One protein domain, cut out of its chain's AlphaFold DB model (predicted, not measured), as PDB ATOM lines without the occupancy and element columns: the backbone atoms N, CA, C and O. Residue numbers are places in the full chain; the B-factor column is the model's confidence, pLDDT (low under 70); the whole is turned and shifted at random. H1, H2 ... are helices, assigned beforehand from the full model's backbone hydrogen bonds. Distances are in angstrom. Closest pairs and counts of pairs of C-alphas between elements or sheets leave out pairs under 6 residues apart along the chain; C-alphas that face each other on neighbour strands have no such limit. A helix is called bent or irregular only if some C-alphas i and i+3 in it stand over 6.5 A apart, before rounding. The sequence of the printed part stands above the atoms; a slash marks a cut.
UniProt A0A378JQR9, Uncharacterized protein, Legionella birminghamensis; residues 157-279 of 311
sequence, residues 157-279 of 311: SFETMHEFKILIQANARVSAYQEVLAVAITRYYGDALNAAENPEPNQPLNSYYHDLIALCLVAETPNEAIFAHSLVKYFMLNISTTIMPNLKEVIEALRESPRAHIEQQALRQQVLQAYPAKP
ATOM      1  N   SER A 157     405.225 291.489 900.147       84.06
ATOM      2  CA  SER A 157     406.631 291.145 900.378       84.06
ATOM      3  C   SER A 157     407.588 292.215 899.840       84.06
ATOM      4  O   SER A 157     408.654 292.413 900.420       84.06
ATOM      5  N   PHE A 158     407.201 292.959 898.797       83.69
ATOM      6  CA  PHE A 158     407.986 294.067 898.251       83.69
ATOM      7  C   PHE A 158     408.059 295.252 899.216       83.69
ATOM      8  O   PHE A 158     409.153 295.713 899.540       83.69
ATOM      9  N   GLU A 159     406.914 295.701 899.728       86.75
ATOM     10  CA  GLU A 159     406.851 296.794 900.709       86.75
ATOM     11  C   GLU A 159     407.544 296.404 902.018       86.75
ATOM     12  O   GLU A 159     408.410 297.129 902.509       86.75
ATOM     13  N   THR A 160     407.253 295.198 902.519       90.69
ATOM     14  CA  THR A 160     407.889 294.651 903.727       90.69
ATOM     15  C   THR A 160     409.408 294.598 903.574       90.69
ATOM     16  O   THR A 160     410.143 294.941 904.502       90.69
ATOM     17  N   MET A 161     409.900 294.186 902.401       89.81
ATOM     18  CA  MET A 161     411.334 294.134 902.150       89.81
ATOM     19  C   MET A 161     411.963 295.524 902.095       89.81
ATOM     20  O   MET A 161     413.046 295.728 902.644       89.81
ATOM     21  N   HIS A 162     411.289 296.487 901.470       88.50
ATOM     22  CA  HIS A 162     411.767 297.861 901.409       88.50
ATOM     23  C   HIS A 162     411.947 298.459 902.814       88.50
ATOM     24  O   HIS A 162     413.015 298.989 903.133       88.50
ATOM     25  N   GLU A 163     410.943 298.302 903.681       90.44
ATOM     26  CA  GLU A 163     411.008 298.726 905.084       90.44
ATOM     27  C   GLU A 163     412.147 298.029 905.840       90.44
ATOM     28  O   GLU A 163     412.955 298.680 906.511       90.44
ATOM     29  N   PHE A 164     412.250 296.703 905.701       92.06
ATOM     30  CA  PHE A 164     413.273 295.914 906.383       92.06
ATOM     31  C   PHE A 164     414.689 296.294 905.938       92.06
ATOM     32  O   PHE A 164     415.599 296.397 906.763       92.06
ATOM     33  N   LYS A 165     414.881 296.569 904.643       89.75
ATOM     34  CA  LYS A 165     416.157 297.020 904.088       89.75
ATOM     35  C   LYS A 165     416.593 298.353 904.691       89.75
ATOM     36  O   LYS A 165     417.749 298.483 905.089       89.75
ATOM     37  N   ILE A 166     415.692 299.332 904.787       88.56
ATOM     38  CA  ILE A 166     415.995 300.623 905.425       88.56
ATOM     39  C   ILE A 166     416.391 300.399 906.890       88.56
ATOM     40  O   ILE A 166     417.402 300.934 907.357       88.56
ATOM     41  N   LEU A 167     415.632 299.563 907.601       88.62
ATOM     42  CA  LEU A 167     415.882 299.256 909.006       88.62
ATOM     43  C   LEU A 167     417.258 298.615 909.226       88.62
ATOM     44  O   LEU A 167     417.999 299.050 910.113       88.62
ATOM     45  N   ILE A 168     417.612 297.604 908.430       86.75
ATOM     46  CA  ILE A 168     418.875 296.885 908.599       86.75
ATOM     47  C   ILE A 168     420.072 297.716 908.139       86.75
ATOM     48  O   ILE A 168     421.123 297.646 908.760       86.75
ATOM     49  N   GLN A 169     419.924 298.576 907.127       84.69
ATOM     50  CA  GLN A 169     420.986 299.507 906.740       84.69
ATOM     51  C   GLN A 169     421.336 300.478 907.876       84.69
ATOM     52  O   GLN A 169     422.510 300.780 908.085       84.69
ATOM     53  N   ALA A 170     420.340 300.916 908.650       85.38
ATOM     54  CA  ALA A 170     420.561 301.755 909.825       85.38
ATOM     55  C   ALA A 170     421.102 300.977 911.043       85.38
ATOM     56  O   ALA A 170     421.744 301.569 911.908       85.38
ATOM     57  N   ASN A 171     420.864 299.661 911.121       84.94
ATOM     58  CA  ASN A 171     421.083 298.859 912.332       84.94
ATOM     59  C   ASN A 171     421.786 297.515 912.071       84.94
ATOM     60  O   ASN A 171     421.539 296.539 912.777       84.94
ATOM     61  N   ALA A 172     422.678 297.447 911.080       75.25
ATOM     62  CA  ALA A 172     423.228 296.184 910.570       75.25
ATOM     63  C   ALA A 172     423.914 295.306 911.632       75.25
ATOM     64  O   ALA A 172     423.996 294.095 911.474       75.25
ATOM     65  N   ARG A 173     424.399 295.904 912.728       78.38
ATOM     66  CA  ARG A 173     425.095 295.202 913.823       78.38
ATOM     67  C   ARG A 173     424.171 294.668 914.918       78.38
ATOM     68  O   ARG A 173     424.654 294.099 915.892       78.38
ATOM     69  N   VAL A 174     422.863 294.899 914.821       86.75
ATOM     70  CA  VAL A 174     421.909 294.405 915.815       86.75
ATOM     71  C   VAL A 174     421.595 292.941 915.514       86.75
ATOM     72  O   VAL A 174     420.983 292.628 914.493       86.75
ATOM     73  N   SER A 175     421.989 292.050 916.428       87.88
ATOM     74  CA  SER A 175     421.879 290.591 916.270       87.88
ATOM     75  C   SER A 175     420.463 290.120 915.932       87.88
ATOM     76  O   SER A 175     420.289 289.263 915.070       87.88
ATOM     77  N   ALA A 176     419.439 290.734 916.534       89.62
ATOM     78  CA  ALA A 176     418.044 290.378 916.285       89.62
ATOM     79  C   ALA A 176     417.651 290.489 914.800       89.62
ATOM     80  O   ALA A 176     416.862 289.685 914.316       89.62
ATOM     81  N   TYR A 177     418.200 291.452 914.049       91.62
ATOM     82  CA  TYR A 177     417.911 291.566 912.614       91.62
ATOM     83  C   TYR A 177     418.686 290.553 911.777       91.62
ATOM     84  O   TYR A 177     418.159 290.076 910.773       91.62
ATOM     85  N   GLN A 178     419.895 290.183 912.204       89.19
ATOM     86  CA  GLN A 178     420.689 289.146 911.544       89.19
ATOM     87  C   GLN A 178     419.986 287.780 911.598       89.19
ATOM     88  O   GLN A 178     419.977 287.061 910.602       89.19
ATOM     89  N   GLU A 179     419.293 287.463 912.700       86.81
ATOM     90  CA  GLU A 179     418.494 286.231 912.829       86.81
ATOM     91  C   GLU A 179     417.351 286.136 911.801       86.81
ATOM     92  O   GLU A 179     416.993 285.045 911.356       86.81
ATOM     93  N   VAL A 180     416.782 287.275 911.394       89.94
ATOM     94  CA  VAL A 180     415.646 287.342 910.455       89.94
ATOM     95  C   VAL A 180     416.107 287.420 909.002       89.94
ATOM     96  O   VAL A 180     415.394 287.000 908.088       89.94
ATOM     97  N   LEU A 181     417.316 287.930 908.776       89.75
ATOM     98  CA  LEU A 181     417.846 288.255 907.458       89.75
ATOM     99  C   LEU A 181     417.845 287.060 906.495       89.75
ATOM    100  O   LEU A 181     417.501 287.212 905.326       89.75
ATOM    101  N   ALA A 182     418.159 285.858 906.984       87.94
ATOM    102  CA  ALA A 182     418.154 284.647 906.163       87.94
ATOM    103  C   ALA A 182     416.750 284.292 905.633       87.94
ATOM    104  O   ALA A 182     416.605 283.930 904.459       87.94
ATOM    105  N   VAL A 183     415.719 284.423 906.477       88.81
ATOM    106  CA  VAL A 183     414.316 284.187 906.096       88.81
ATOM    107  C   VAL A 183     413.875 285.239 905.085       88.81
ATOM    108  O   VAL A 183     413.340 284.890 904.033       88.81
ATOM    109  N   ALA A 184     414.181 286.507 905.367       91.56
ATOM    110  CA  ALA A 184     413.865 287.648 904.516       91.56
ATOM    111  C   ALA A 184     414.469 287.491 903.105       91.56
ATOM    112  O   ALA A 184     413.745 287.543 902.111       91.56
ATOM    113  N   ILE A 185     415.778 287.215 903.014       92.00
ATOM    114  CA  ILE A 185     416.498 287.009 901.746       92.00
ATOM    115  C   ILE A 185     415.908 285.830 900.970       92.00
ATOM    116  O   ILE A 185     415.649 285.949 899.775       92.00
ATOM    117  N   THR A 186     415.687 284.692 901.633       91.12
ATOM    118  CA  THR A 186     415.201 283.475 900.963       91.12
ATOM    119  C   THR A 186     413.795 283.672 900.405       91.12
ATOM    120  O   THR A 186     413.533 283.309 899.258       91.12
ATOM    121  N   ARG A 187     412.898 284.274 901.195       89.50
ATOM    122  CA  ARG A 187     411.520 284.550 900.784       89.50
ATOM    123  C   ARG A 187     411.483 285.500 899.591       89.50
ATOM    124  O   ARG A 187     410.903 285.168 898.563       89.50
ATOM    125  N   TYR A 188     412.165 286.633 899.714       92.06
ATOM    126  CA  TYR A 188     412.151 287.683 898.698       92.06
ATOM    127  C   TYR A 188     412.849 287.274 897.403       92.06
ATOM    128  O   TYR A 188     412.468 287.695 896.315       92.06
ATOM    129  N   TYR A 189     413.844 286.393 897.499       93.00
ATOM    130  CA  TYR A 189     414.427 285.759 896.328       93.00
ATOM    131  C   TYR A 189     413.425 284.860 895.590       93.00
ATOM    132  O   TYR A 189     413.396 284.873 894.363       93.00
ATOM    133  N   GLY A 190     412.565 284.134 896.310       90.81
ATOM    134  CA  GLY A 190     411.449 283.404 895.702       90.81
ATOM    135  C   GLY A 190     410.491 284.328 894.945       90.81
ATOM    136  O   GLY A 190     410.126 284.033 893.809       90.81
ATOM    137  N   ASP A 191     410.153 285.481 895.528       89.06
ATOM    138  CA  ASP A 191     409.313 286.488 894.867       89.06
ATOM    139  C   ASP A 191     409.992 287.053 893.604       89.06
ATOM    140  O   ASP A 191     409.349 287.192 892.564       89.06
ATOM    141  N   ALA A 192     411.311 287.279 893.640       91.25
ATOM    142  CA  ALA A 192     412.091 287.715 892.478       91.25
ATOM    143  C   ALA A 192     412.082 286.691 891.327       91.25
ATOM    144  O   ALA A 192     412.026 287.071 890.156       91.25
ATOM    145  N   LEU A 193     412.137 285.391 891.644       90.94
ATOM    146  CA  LEU A 193     412.027 284.324 890.645       90.94
ATOM    147  C   LEU A 193     410.623 284.290 890.030       90.94
ATOM    148  O   LEU A 193     410.501 284.253 888.807       90.94
ATOM    149  N   ASN A 194     409.580 284.393 890.855       88.69
ATOM    150  CA  ASN A 194     408.197 284.448 890.378       88.69
ATOM    151  C   ASN A 194     407.953 285.662 889.473       88.69
ATOM    152  O   ASN A 194     407.338 285.519 888.419       88.69
ATOM    153  N   ALA A 195     408.476 286.837 889.841       88.44
ATOM    154  CA  ALA A 195     408.371 288.061 889.047       88.44
ATOM    155  C   ALA A 195     409.144 287.983 887.717       88.44
ATOM    156  O   ALA A 195     408.788 288.657 886.752       88.44
ATOM    157  N   ALA A 196     410.202 287.166 887.642       87.81
ATOM    158  CA  ALA A 196     410.925 286.931 886.393       87.81
ATOM    159  C   ALA A 196     410.107 286.100 885.393       87.81
ATOM    160  O   ALA A 196     410.239 286.297 884.184       87.81
ATOM    161  N   GLU A 197     409.272 285.185 885.887       87.44
ATOM    162  CA  GLU A 197     408.360 284.377 885.071       87.44
ATOM    163  C   GLU A 197     407.049 285.117 884.769       87.44
ATOM    164  O   GLU A 197     406.520 285.013 883.663       87.44
ATOM    165  N   ASN A 198     406.554 285.898 885.733       86.44
ATOM    166  CA  ASN A 198     405.272 286.599 885.691       86.44
ATOM    167  C   ASN A 198     405.466 288.087 886.044       86.44
ATOM    168  O   ASN A 198     405.239 288.486 887.187       86.44
ATOM    169  N   PRO A 199     405.918 288.920 885.091       80.44
ATOM    170  CA  PRO A 199     406.258 290.310 885.370       80.44
ATOM    171  C   PRO A 199     405.019 291.165 885.661       80.44
ATOM    172  O   PRO A 199     404.084 291.223 884.860       80.44
ATOM    173  N   GLU A 200     405.049 291.891 886.780       74.19
ATOM    174  CA  GLU A 200     404.028 292.883 887.118       74.19
ATOM    175  C   GLU A 200     404.364 294.279 886.549       74.19
ATOM    176  O   GLU A 200     405.533 294.671 886.528       74.19
ATOM    177  N   PRO A 201     403.365 295.088 886.135       69.75
ATOM    178  CA  PRO A 201     403.598 296.365 885.445       69.75
ATOM    179  C   PRO A 201     404.382 297.409 886.254       69.75
ATOM    180  O   PRO A 201     405.055 298.257 885.670       69.75
ATOM    181  N   ASN A 202     404.280 297.370 887.586       70.12
ATOM    182  CA  ASN A 202     404.719 298.452 888.475       70.12
ATOM    183  C   ASN A 202     405.890 298.068 889.394       70.12
ATOM    184  O   ASN A 202     406.246 298.845 890.279       70.12
ATOM    185  N   GLN A 203     406.503 296.897 889.202       70.88
ATOM    186  CA  GLN A 203     407.635 296.443 890.013       70.88
ATOM    187  C   GLN A 203     408.792 295.998 889.109       70.88
ATOM    188  O   GLN A 203     408.762 294.899 888.554       70.88
ATOM    189  N   PRO A 204     409.825 296.839 888.919       79.81
ATOM    190  CA  PRO A 204     410.921 296.499 888.027       79.81
ATOM    191  C   PRO A 204     411.717 295.331 888.606       79.81
ATOM    192  O   PRO A 204     412.311 295.458 889.667       79.81
ATOM    193  N   LEU A 205     411.821 294.220 887.874       84.12
ATOM    194  CA  LEU A 205     412.562 293.018 888.289       84.12
ATOM    195  C   LEU A 205     413.987 293.312 888.809       84.12
ATOM    196  O   LEU A 205     414.519 292.613 889.668       84.12
ATOM    197  N   ASN A 206     414.606 294.381 888.310       86.38
ATOM    198  CA  ASN A 206     415.931 294.820 888.725       86.38
ATOM    199  C   ASN A 206     416.005 295.298 890.194       86.38
ATOM    200  O   ASN A 206     417.061 295.172 890.815       86.38
ATOM    201  N   SER A 207     414.917 295.835 890.765       88.56
ATOM    202  CA  SER A 207     414.898 296.307 892.161       88.56
ATOM    203  C   SER A 207     415.009 295.153 893.157       88.56
ATOM    204  O   SER A 207     415.733 295.274 894.142       88.56
ATOM    205  N   TYR A 208     414.403 294.004 892.851       91.12
ATOM    206  CA  TYR A 208     414.519 292.792 893.661       91.12
ATOM    207  C   TYR A 208     415.978 292.370 893.842       91.12
ATOM    208  O   TYR A 208     416.472 292.228 894.961       91.12
ATOM    209  N   TYR A 209     416.698 292.203 892.730       92.38
ATOM    210  CA  TYR A 209     418.091 291.764 892.769       92.38
ATOM    211  C   TYR A 209     419.015 292.817 893.386       92.38
ATOM    212  O   TYR A 209     419.938 292.455 894.112       92.38
ATOM    213  N   HIS A 210     418.739 294.107 893.174       91.75
ATOM    214  CA  HIS A 210     419.437 295.191 893.864       91.75
ATOM    215  C   HIS A 210     419.321 295.074 895.392       91.75
ATOM    216  O   HIS A 210     420.323 295.145 896.108       91.75
ATOM    217  N   ASP A 211     418.102 294.880 895.893       92.00
ATOM    218  CA  ASP A 211     417.831 294.812 897.326       92.00
ATOM    219  C   ASP A 211     418.430 293.545 897.944       92.00
ATOM    220  O   ASP A 211     419.076 293.625 898.988       92.00
ATOM    221  N   LEU A 212     418.351 292.408 897.248       93.81
ATOM    222  CA  LEU A 212     419.012 291.164 897.655       93.81
ATOM    223  C   LEU A 212     420.535 291.310 897.754       93.81
ATOM    224  O   LEU A 212     421.125 290.834 898.721       93.81
ATOM    225  N   ILE A 213     421.184 291.980 896.794       93.88
ATOM    226  CA  ILE A 213     422.632 292.247 896.855       93.88
ATOM    227  C   ILE A 213     422.955 293.083 898.095       93.88
ATOM    228  O   ILE A 213     423.863 292.731 898.846       93.88
ATOM    229  N   ALA A 214     422.202 294.160 898.336       92.00
ATOM    230  CA  ALA A 214     422.421 295.036 899.484       92.00
ATOM    231  C   ALA A 214     422.271 294.296 900.825       92.00
ATOM    232  O   ALA A 214     423.068 294.511 901.735       92.00
ATOM    233  N   LEU A 215     421.282 293.406 900.939       91.62
ATOM    234  CA  LEU A 215     421.047 292.601 902.140       91.62
ATOM    235  C   LEU A 215     422.127 291.538 902.352       91.62
ATOM    236  O   LEU A 215     422.618 291.378 903.465       91.62
ATOM    237  N   CYS A 216     422.551 290.852 901.289       92.56
ATOM    238  CA  CYS A 216     423.652 289.894 901.368       92.56
ATOM    239  C   CYS A 216     424.969 290.560 901.797       92.56
ATOM    240  O   CYS A 216     425.745 289.945 902.519       92.56
ATOM    241  N   LEU A 217     425.217 291.818 901.417       91.44
ATOM    242  CA  LEU A 217     426.422 292.549 901.834       91.44
ATOM    243  C   LEU A 217     426.459 292.885 903.331       91.44
ATOM    244  O   LEU A 217     427.545 293.077 903.874       91.44
ATOM    245  N   VAL A 218     425.301 292.981 903.991       90.25
ATOM    246  CA  VAL A 218     425.209 293.270 905.434       90.25
ATOM    247  C   VAL A 218     424.968 292.021 906.282       90.25
ATOM    248  O   VAL A 218     424.914 292.125 907.507       90.25
ATOM    249  N   ALA A 219     424.813 290.855 905.653       88.62
ATOM    250  CA  ALA A 219     424.612 289.592 906.346       88.62
ATOM    251  C   ALA A 219     425.914 289.084 906.971       88.62
ATOM    252  O   ALA A 219     426.948 289.049 906.309       88.62
ATOM    253  N   GLU A 220     425.851 288.614 908.219       86.62
ATOM    254  CA  GLU A 220     426.992 287.935 908.853       86.62
ATOM    255  C   GLU A 220     427.347 286.625 908.132       86.62
ATOM    256  O   GLU A 220     428.520 286.296 907.953       86.62
ATOM    257  N   THR A 221     426.328 285.894 907.672       84.62
ATOM    258  CA  THR A 221     426.469 284.655 906.896       84.62
ATOM    259  C   THR A 221     425.590 284.721 905.642       84.62
ATOM    260  O   THR A 221     424.460 284.218 905.656       84.62
ATOM    261  N   PRO A 222     426.046 285.376 904.558       85.94
ATOM    262  CA  PRO A 222     425.246 285.516 903.349       85.94
ATOM    263  C   PRO A 222     425.016 284.166 902.669       85.94
ATOM    264  O   PRO A 222     425.909 283.322 902.590       85.94
ATOM    265  N   ASN A 223     423.821 283.981 902.105       89.62
ATOM    266  CA  ASN A 223     423.570 282.860 901.209       89.62
ATOM    267  C   ASN A 223     424.289 283.118 899.877       89.62
ATOM    268  O   ASN A 223     423.792 283.857 899.025       89.62
ATOM    269  N   GLU A 224     425.467 282.515 899.707       91.69
ATOM    270  CA  GLU A 224     426.330 282.750 898.545       91.69
ATOM    271  C   GLU A 224     425.656 282.420 897.209       91.69
ATOM    272  O   GLU A 224     425.910 283.109 896.226       91.69
ATOM    273  N   ALA A 225     424.779 281.412 897.162       92.56
ATOM    274  CA  ALA A 225     424.086 281.027 895.933       92.56
ATOM    275  C   ALA A 225     423.071 282.093 895.500       92.56
ATOM    276  O   ALA A 225     423.055 282.501 894.337       92.56
ATOM    277  N   ILE A 226     422.263 282.587 896.449       94.44
ATOM    278  CA  ILE A 226     421.328 283.692 896.195       94.44
ATOM    279  C   ILE A 226     422.109 284.945 895.814       94.44
ATOM    280  O   ILE A 226     421.779 285.602 894.831       94.44
ATOM    281  N   PHE A 227     423.179 285.256 896.547       95.50
ATOM    282  CA  PHE A 227     423.998 286.428 896.270       95.50
ATOM    283  C   PHE A 227     424.614 286.382 894.866       95.50
ATOM    284  O   PHE A 227     424.478 287.336 894.101       95.50
ATOM    285  N   ALA A 228     425.213 285.250 894.490       94.75
ATOM    286  CA  ALA A 228     425.788 285.034 893.169       94.75
ATOM    287  C   ALA A 228     424.738 285.165 892.059       94.75
ATOM    288  O   ALA A 228     424.972 285.861 891.069       94.75
ATOM    289  N   HIS A 229     423.561 284.552 892.220       94.75
ATOM    290  CA  HIS A 229     422.506 284.654 891.214       94.75
ATOM    291  C   HIS A 229     421.980 286.088 891.072       94.75
ATOM    292  O   HIS A 229     421.849 286.580 889.949       94.75
ATOM    293  N   SER A 230     421.768 286.791 892.189       94.88
ATOM    294  CA  SER A 230     421.350 288.194 892.185       94.88
ATOM    295  C   SER A 230     422.361 289.094 891.479       94.88
ATOM    296  O   SER A 230     421.965 289.939 890.681       94.88
ATOM    297  N   LEU A 231     423.665 288.881 891.694       94.44
ATOM    298  CA  LEU A 231     424.723 289.605 890.983       94.44
ATOM    299  C   LEU A 231     424.672 289.351 889.471       94.44
ATOM    300  O   LEU A 231     424.733 290.302 888.694       94.44
ATOM    301  N   VAL A 232     424.519 288.093 889.043       93.00
ATOM    302  CA  VAL A 232     424.411 287.756 887.613       93.00
ATOM    303  C   VAL A 232     423.218 288.457 886.971       93.00
ATOM    304  O   VAL A 232     423.369 289.045 885.901       93.00
ATOM    305  N   LYS A 233     422.050 288.435 887.626       92.38
ATOM    306  CA  LYS A 233     420.824 289.049 887.098       92.38
ATOM    307  C   LYS A 233     420.890 290.573 887.089       92.38
ATOM    308  O   LYS A 233     420.598 291.170 886.057       92.38
ATOM    309  N   TYR A 234     421.322 291.192 888.185       92.62
ATOM    310  CA  TYR A 234     421.396 292.651 888.301       92.62
ATOM    311  C   TYR A 234     422.423 293.264 887.338       92.62
ATOM    312  O   TYR A 234     422.140 294.248 886.658       92.62
ATOM    313  N   PHE A 235     423.617 292.671 887.236       91.06
ATOM    314  CA  PHE A 235     424.691 293.169 886.365       91.06
ATOM    315  C   PHE A 235     424.652 292.598 884.942       91.06
ATOM    316  O   PHE A 235     425.538 292.911 884.147       91.06
ATOM    317  N   MET A 236     423.653 291.765 884.619       89.25
ATOM    318  CA  MET A 236     423.504 291.095 883.321       89.25
ATOM    319  C   MET A 236     424.796 290.391 882.869       89.25
ATOM    320  O   MET A 236     425.249 290.534 881.732       89.25
ATOM    321  N   LEU A 237     425.431 289.659 883.788       89.38
ATOM    322  CA  LEU A 237     426.688 288.967 883.507       89.38
ATOM    323  C   LEU A 237     426.448 287.801 882.545       89.38
ATOM    324  O   LEU A 237     425.454 287.085 882.656       89.38
ATOM    325  N   ASN A 238     427.400 287.565 881.640       88.12
ATOM    326  CA  ASN A 238     427.355 286.439 880.707       88.12
ATOM    327  C   ASN A 238     427.771 285.125 881.397       88.12
ATOM    328  O   ASN A 238     428.790 284.522 881.066       88.12
ATOM    329  N   ILE A 239     427.000 284.722 882.406       85.44
ATOM    330  CA  ILE A 239     427.153 283.478 883.162       85.44
ATOM    331  C   ILE A 239     425.833 282.720 883.073       85.44
ATOM    332  O   ILE A 239     424.763 283.285 883.308       85.44
ATOM    333  N   SER A 240     425.902 281.429 882.748       81.81
ATOM    334  CA  SER A 240     424.712 280.579 882.718       81.81
ATOM    335  C   SER A 240     424.084 280.471 884.107       81.81
ATOM    336  O   SER A 240     424.761 280.135 885.076       81.81
ATOM    337  N   THR A 241     422.772 280.702 884.190       78.62
ATOM    338  CA  THR A 241     421.983 280.543 885.422       78.62
ATOM    339  C   THR A 241     421.168 279.249 885.436       78.62
ATOM    340  O   THR A 241     420.270 279.105 886.259       78.62
ATOM    341  N   THR A 242     421.434 278.308 884.520       75.94
ATOM    342  CA  THR A 242     420.766 276.989 884.501       75.94
ATOM    343  C   THR A 242     421.122 276.155 885.738       75.94
ATOM    344  O   THR A 242     420.349 275.303 886.162       75.94
ATOM    345  N   ILE A 243     422.288 276.419 886.330       79.12
ATOM    346  CA  ILE A 243     422.733 275.904 887.627       79.12
ATOM    347  C   ILE A 243     423.023 277.123 888.513       79.12
ATOM    348  O   ILE A 243     423.396 278.177 887.993       79.12
ATOM    349  N   MET A 244     422.851 276.998 889.835       82.75
ATOM    350  CA  MET A 244     423.212 278.071 890.770       82.75
ATOM    351  C   MET A 244     424.685 278.463 890.576       82.75
ATOM    352  O   MET A 244     425.555 277.595 890.702       82.75
ATOM    353  N   PRO A 245     424.972 279.736 890.253       86.62
ATOM    354  CA  PRO A 245     426.316 280.152 889.899       86.62
ATOM    355  C   PRO A 245     427.218 280.195 891.134       86.62
ATOM    356  O   PRO A 245     426.783 280.515 892.241       86.62
ATOM    357  N   ASN A 246     428.499 279.884 890.942       89.81
ATOM    358  CA  ASN A 246     429.483 279.962 892.011       89.81
ATOM    359  C   ASN A 246     429.846 281.428 892.290       89.81
ATOM    360  O   ASN A 246     430.226 282.158 891.374       89.81
ATOM    361  N   LEU A 247     429.793 281.851 893.557       91.44
ATOM    362  CA  LEU A 247     430.060 283.243 893.922       91.44
ATOM    363  C   LEU A 247     431.450 283.714 893.477       91.44
ATOM    364  O   LEU A 247     431.585 284.828 892.984       91.44
ATOM    365  N   LYS A 248     432.478 282.867 893.577       90.12
ATOM    366  CA  LYS A 248     433.838 283.228 893.161       90.12
ATOM    367  C   LYS A 248     433.905 283.541 891.665       90.12
ATOM    368  O   LYS A 248     434.470 284.560 891.287       90.12
ATOM    369  N   GLU A 249     433.316 282.691 890.828       90.12
ATOM    370  CA  GLU A 249     433.277 282.894 889.370       90.12
ATOM    371  C   GLU A 249     432.507 284.165 889.005       90.12
ATOM    372  O   GLU A 249     432.945 284.944 888.158       90.12
ATOM    373  N   VAL A 250     431.397 284.418 889.700       92.88
ATOM    374  CA  VAL A 250     430.585 285.624 889.514       92.88
ATOM    375  C   VAL A 250     431.349 286.888 889.894       92.88
ATOM    376  O   VAL A 250     431.271 287.875 889.166       92.88
ATOM    377  N   ILE A 251     432.111 286.877 890.992       92.56
ATOM    378  CA  ILE A 251     432.927 288.025 891.408       92.56
ATOM    379  C   ILE A 251     434.035 288.316 890.386       92.56
ATOM    380  O   ILE A 251     434.263 289.485 890.072       92.56
ATOM    381  N   GLU A 252     434.689 287.295 889.826       90.31
ATOM    382  CA  GLU A 252     435.695 287.494 888.771       90.31
ATOM    383  C   GLU A 252     435.068 288.039 887.480       90.31
ATOM    384  O   GLU A 252     435.522 289.056 886.955       90.31
ATOM    385  N   ALA A 253     433.945 287.477 887.028       90.25
ATOM    386  CA  ALA A 253     433.222 288.021 885.878       90.25
ATOM    387  C   ALA A 253     432.727 289.453 886.128       90.25
ATOM    388  O   ALA A 253     432.742 290.291 885.226       90.25
ATOM    389  N   LEU A 254     432.331 289.774 887.363       91.06
ATOM    390  CA  LEU A 254     431.975 291.132 887.753       91.06
ATOM    391  C   LEU A 254     433.185 292.071 887.700       91.06
ATOM    392  O   LEU A 254     432.995 293.250 887.428       91.06
ATOM    393  N   ARG A 255     434.423 291.609 887.924       89.44
ATOM    394  CA  ARG A 255     435.636 292.430 887.734       89.44
ATOM    395  C   ARG A 255     435.880 292.724 886.257       89.44
ATOM    396  O   ARG A 255     436.143 293.879 885.927       89.44
ATOM    397  N   GLU A 256     435.735 291.719 885.402       85.94
ATOM    398  CA  GLU A 256     436.010 291.796 883.960       85.94
ATOM    399  C   GLU A 256     434.887 292.465 883.150       85.94
ATOM    400  O   GLU A 256     435.136 293.005 882.072       85.94
ATOM    401  N   SER A 257     433.657 292.479 883.676       79.06
ATOM    402  CA  SER A 257     432.484 293.009 882.977       79.06
ATOM    403  C   SER A 257     432.658 294.492 882.591       79.06
ATOM    404  O   SER A 257     433.018 295.307 883.460       79.06
ATOM    405  N   PRO A 258     432.378 294.882 881.328       63.38
ATOM    406  CA  PRO A 258     432.439 296.270 880.875       63.38
ATOM    407  C   PRO A 258     431.539 297.186 881.719       63.38
ATOM    408  O   PRO A 258     430.483 296.783 882.203       63.38
ATOM    409  N   ARG A 259     431.941 298.447 881.916       61.31
ATOM    410  CA  ARG A 259     431.134 299.443 882.649       61.31
ATOM    411  C   ARG A 259     429.802 299.671 881.917       61.31
ATOM    412  O   ARG A 259     429.814 300.305 880.870       61.31
ATOM    413  N   ALA A 260     428.683 299.188 882.463       58.41
ATOM    414  CA  ALA A 260     427.386 299.277 881.786       58.41
ATOM    415  C   ALA A 260     426.558 300.517 882.192       58.41
ATOM    416  O   ALA A 260     426.228 301.320 881.322       58.41
ATOM    417  N   HIS A 261     426.271 300.755 883.481       68.56
ATOM    418  CA  HIS A 261     425.402 301.865 883.923       68.56
ATOM    419  C   HIS A 261     425.903 302.572 885.193       68.56
ATOM    420  O   HIS A 261     426.413 301.924 886.105       68.56
ATOM    421  N   ILE A 262     425.756 303.906 885.254       74.19
ATOM    422  CA  ILE A 262     426.209 304.759 886.377       74.19
ATOM    423  C   ILE A 262     425.586 304.301 887.704       74.19
ATOM    424  O   ILE A 262     426.290 304.199 888.705       74.19
ATOM    425  N   GLU A 263     424.303 303.936 887.686       73.62
ATOM    426  CA  GLU A 263     423.545 303.477 888.862       73.62
ATOM    427  C   GLU A 263     424.122 302.199 889.492       73.62
ATOM    428  O   GLU A 263     424.065 302.015 890.704       73.62
ATOM    429  N   GLN A 264     424.760 301.342 888.689       86.94
ATOM    430  CA  GLN A 264     425.329 300.077 889.150       86.94
ATOM    431  C   GLN A 264     426.764 300.219 889.691       86.94
ATOM    432  O   GLN A 264     427.286 299.298 890.324       86.94
ATOM    433  N   GLN A 265     427.437 301.353 889.445       86.56
ATOM    434  CA  GLN A 265     428.856 301.520 889.781       86.56
ATOM    435  C   GLN A 265     429.108 301.517 891.288       86.56
ATOM    436  O   GLN A 265     430.053 300.869 891.740       86.56
ATOM    437  N   ALA A 266     428.267 302.210 892.058       88.69
ATOM    438  CA  ALA A 266     428.412 302.287 893.508       88.69
ATOM    439  C   ALA A 266     428.267 300.899 894.149       88.69
ATOM    440  O   ALA A 266     429.133 300.473 894.913       88.69
ATOM    441  N   LEU A 267     427.228 300.153 893.759       90.44
ATOM    442  CA  LEU A 267     426.990 298.807 894.275       90.44
ATOM    443  C   LEU A 267     428.102 297.834 893.864       90.44
ATOM    444  O   LEU A 267     428.579 297.059 894.687       90.44
ATOM    445  N   ARG A 268     428.596 297.917 892.620       91.19
ATOM    446  CA  ARG A 268     429.745 297.113 892.171       91.19
ATOM    447  C   ARG A 268     430.980 297.361 893.030       91.19
ATOM    448  O   ARG A 268     431.662 296.409 893.397       91.19
ATOM    449  N   GLN A 269     431.282 298.619 893.351       89.88
ATOM    450  CA  GLN A 269     432.417 298.943 894.216       89.88
ATOM    451  C   GLN A 269     432.245 298.351 895.616       89.88
ATOM    452  O   GLN A 269     433.191 297.754 896.119       89.88
ATOM    453  N   GLN A 270     431.048 298.447 896.203       91.31
ATOM    454  CA  GLN A 270     430.754 297.840 897.505       91.31
ATOM    455  C   GLN A 270     430.977 296.320 897.485       91.31
ATOM    456  O   GLN A 270     431.672 295.788 898.349       91.31
ATOM    457  N   VAL A 271     430.479 295.627 896.454       93.06
ATOM    458  CA  VAL A 271     430.673 294.177 896.287       93.06
ATOM    459  C   VAL A 271     432.158 293.820 896.170       93.06
ATOM    460  O   VAL A 271     432.643 292.934 896.870       93.06
ATOM    461  N   LEU A 272     432.914 294.525 895.327       91.81
ATOM    462  CA  LEU A 272     434.336 294.231 895.111       91.81
ATOM    463  C   LEU A 272     435.230 294.590 896.309       91.81
ATOM    464  O   LEU A 272     436.320 294.026 896.429       91.81
ATOM    465  N   GLN A 273     434.789 295.511 897.170       91.25
ATOM    466  CA  GLN A 273     435.436 295.819 898.446       91.25
ATOM    467  C   GLN A 273     435.175 294.732 899.491       91.25
ATOM    468  O   GLN A 273     436.103 294.354 900.202       91.25
ATOM    469  N   ALA A 274     433.948 294.208 899.560       88.75
ATOM    470  CA  ALA A 274     433.594 293.113 900.463       88.75
ATOM    471  C   ALA A 274     434.273 291.783 900.075       88.75
ATOM    472  O   ALA A 274     434.595 290.979 900.945       88.75
ATOM    473  N   TYR A 275     434.549 291.577 898.782       89.25
ATOM    474  CA  TYR A 275     435.174 290.363 898.244       89.25
ATOM    475  C   TYR A 275     436.471 290.686 897.476       89.25
ATOM    476  O   TYR A 275     436.501 290.626 896.237       89.25
ATOM    477  N   PRO A 276     437.564 291.055 898.175       81.50
ATOM    478  CA  PRO A 276     438.841 291.361 897.541       81.50
ATOM    479  C   PRO A 276     439.462 290.111 896.903       81.50
ATOM    480  O   PRO A 276     439.274 288.987 897.369       81.50
ATOM    481  N   ALA A 277     440.241 290.307 895.837       74.88
ATOM    482  CA  ALA A 277     441.016 289.224 895.243       74.88
ATOM    483  C   ALA A 277     442.004 288.666 896.281       74.88
ATOM    484  O   ALA A 277     442.658 289.431 896.998       74.88
ATOM    485  N   LYS A 278     442.140 287.336 896.358       61.31
ATOM    486  CA  LYS A 278     443.204 286.731 897.170       61.31
ATOM    487  C   LYS A 278     444.570 287.204 896.639       61.31
ATOM    488  O   LYS A 278     444.757 287.219 895.421       61.31
ATOM    489  N   PRO A 279     445.542 287.544 897.505       43.59
ATOM    490  CA  PRO A 279     446.916 287.753 897.062       43.59
ATOM    491  C   PRO A 279     447.445 286.476 896.391       43.59
ATOM    492  O   PRO A 279     447.106 285.367 896.804       43.59
TER     493      PRO A 279
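Overview. This is residues 157 to 279 of the 311 residues of an uncharacterized protein of Legionella birminghamensis (UniProt A0A378JQR9). Three helices, H1, H2 and H3, form an up-and-down bundle, each running against the one before it, and H3 lies in the middle of the whole domain. H4 packs on H3, H5 packs on H4 on the side away from the bundle, and H6 loosely closes this second half, with slight contacts to H3 and H5. The printed part has 123 residues with six named helices, H1 to H6 in chain order, and no named strand; its class is all helix. It is compact and rounded, with a radius of gyration of the C-alphas of 14.1 A and spans of 38 by 35 by 29 A.

Along the chain. Find C-alpha 157 at (406.631, 291.145, 900.378); from there H1 runs over residues 157 to 171, 20.3 A from first to last C-alpha. H2, residues 175 to 197, is the longest at 34.6 A; it has a kink of 34 degrees near residue 183 and is only just irregular, with C-alphas 179 and 182 6.9 A apart. H3 covers residues 205 to 218, 21.3 A, starting at C-alpha 205 (412.562, 293.018, 888.289). Next come H4, residues 224 to 234, 15.1 A, and H5, residues 247 to 256, 14.4 A. H6, residues 262 to 274, is 19.7 A long and only just irregular, with C-alphas 263 and 266 6.8 A apart; it ends at C-alpha 274 (433.594, 293.113, 900.463).

Arrangement. Begin at the bundle, where H1 and H2 make a hairpin and touch, closest at the C-alphas of Ser 157 and Tyr 188, 6.7 A. H2 and H3, also a hairpin, touch at a shallow tilt of 22 degrees, opposite ways; look at the C-alphas of Ala 192 and Tyr 208, the closest, 5.8 A apart. H1 and H3 touch, the same way at a shallow tilt of 30 degrees, closest at Lys 165 and Leu 215, C-alphas 6.9 A apart. H3 is the hub, touching four helices. H3 and H4, a third hairpin, touch at a steep tilt of 39 degrees, with the C-alphas of Tyr 209 and Ser 230 closest at 4.9 A. H4 and H5 touch, closest at the C-alphas of Ala 228 and Leu 247, 4.7 A. H6 only just touches H3, with 3 pairs of C-alphas within 8 A, through residues 214 to 217 of H3 alone; Leu 217 and Val 271 have the closest C-alphas, 7.2 A. H1 and H5 are apart. In H1, H4 and H5 every O i to N i+4 pair is within hydrogen-bond range; in H2 it is 16 of 19, in H3 8 of 10 and in H6 7 of 9.

Size, cuts and confidence. The two C-alphas farthest apart are those of Pro 201 and Pro 279, 45.7 A. Residues 197 to 202, of which 197 belongs to H2, stand free. The printed part has no cut, and H4 to H5, residues 235 to 246, is a long link. The mean pLDDT of the printed part is 86.4; look for values under 70 at residue 201, residues 258 to 261 and residues 278 to 279.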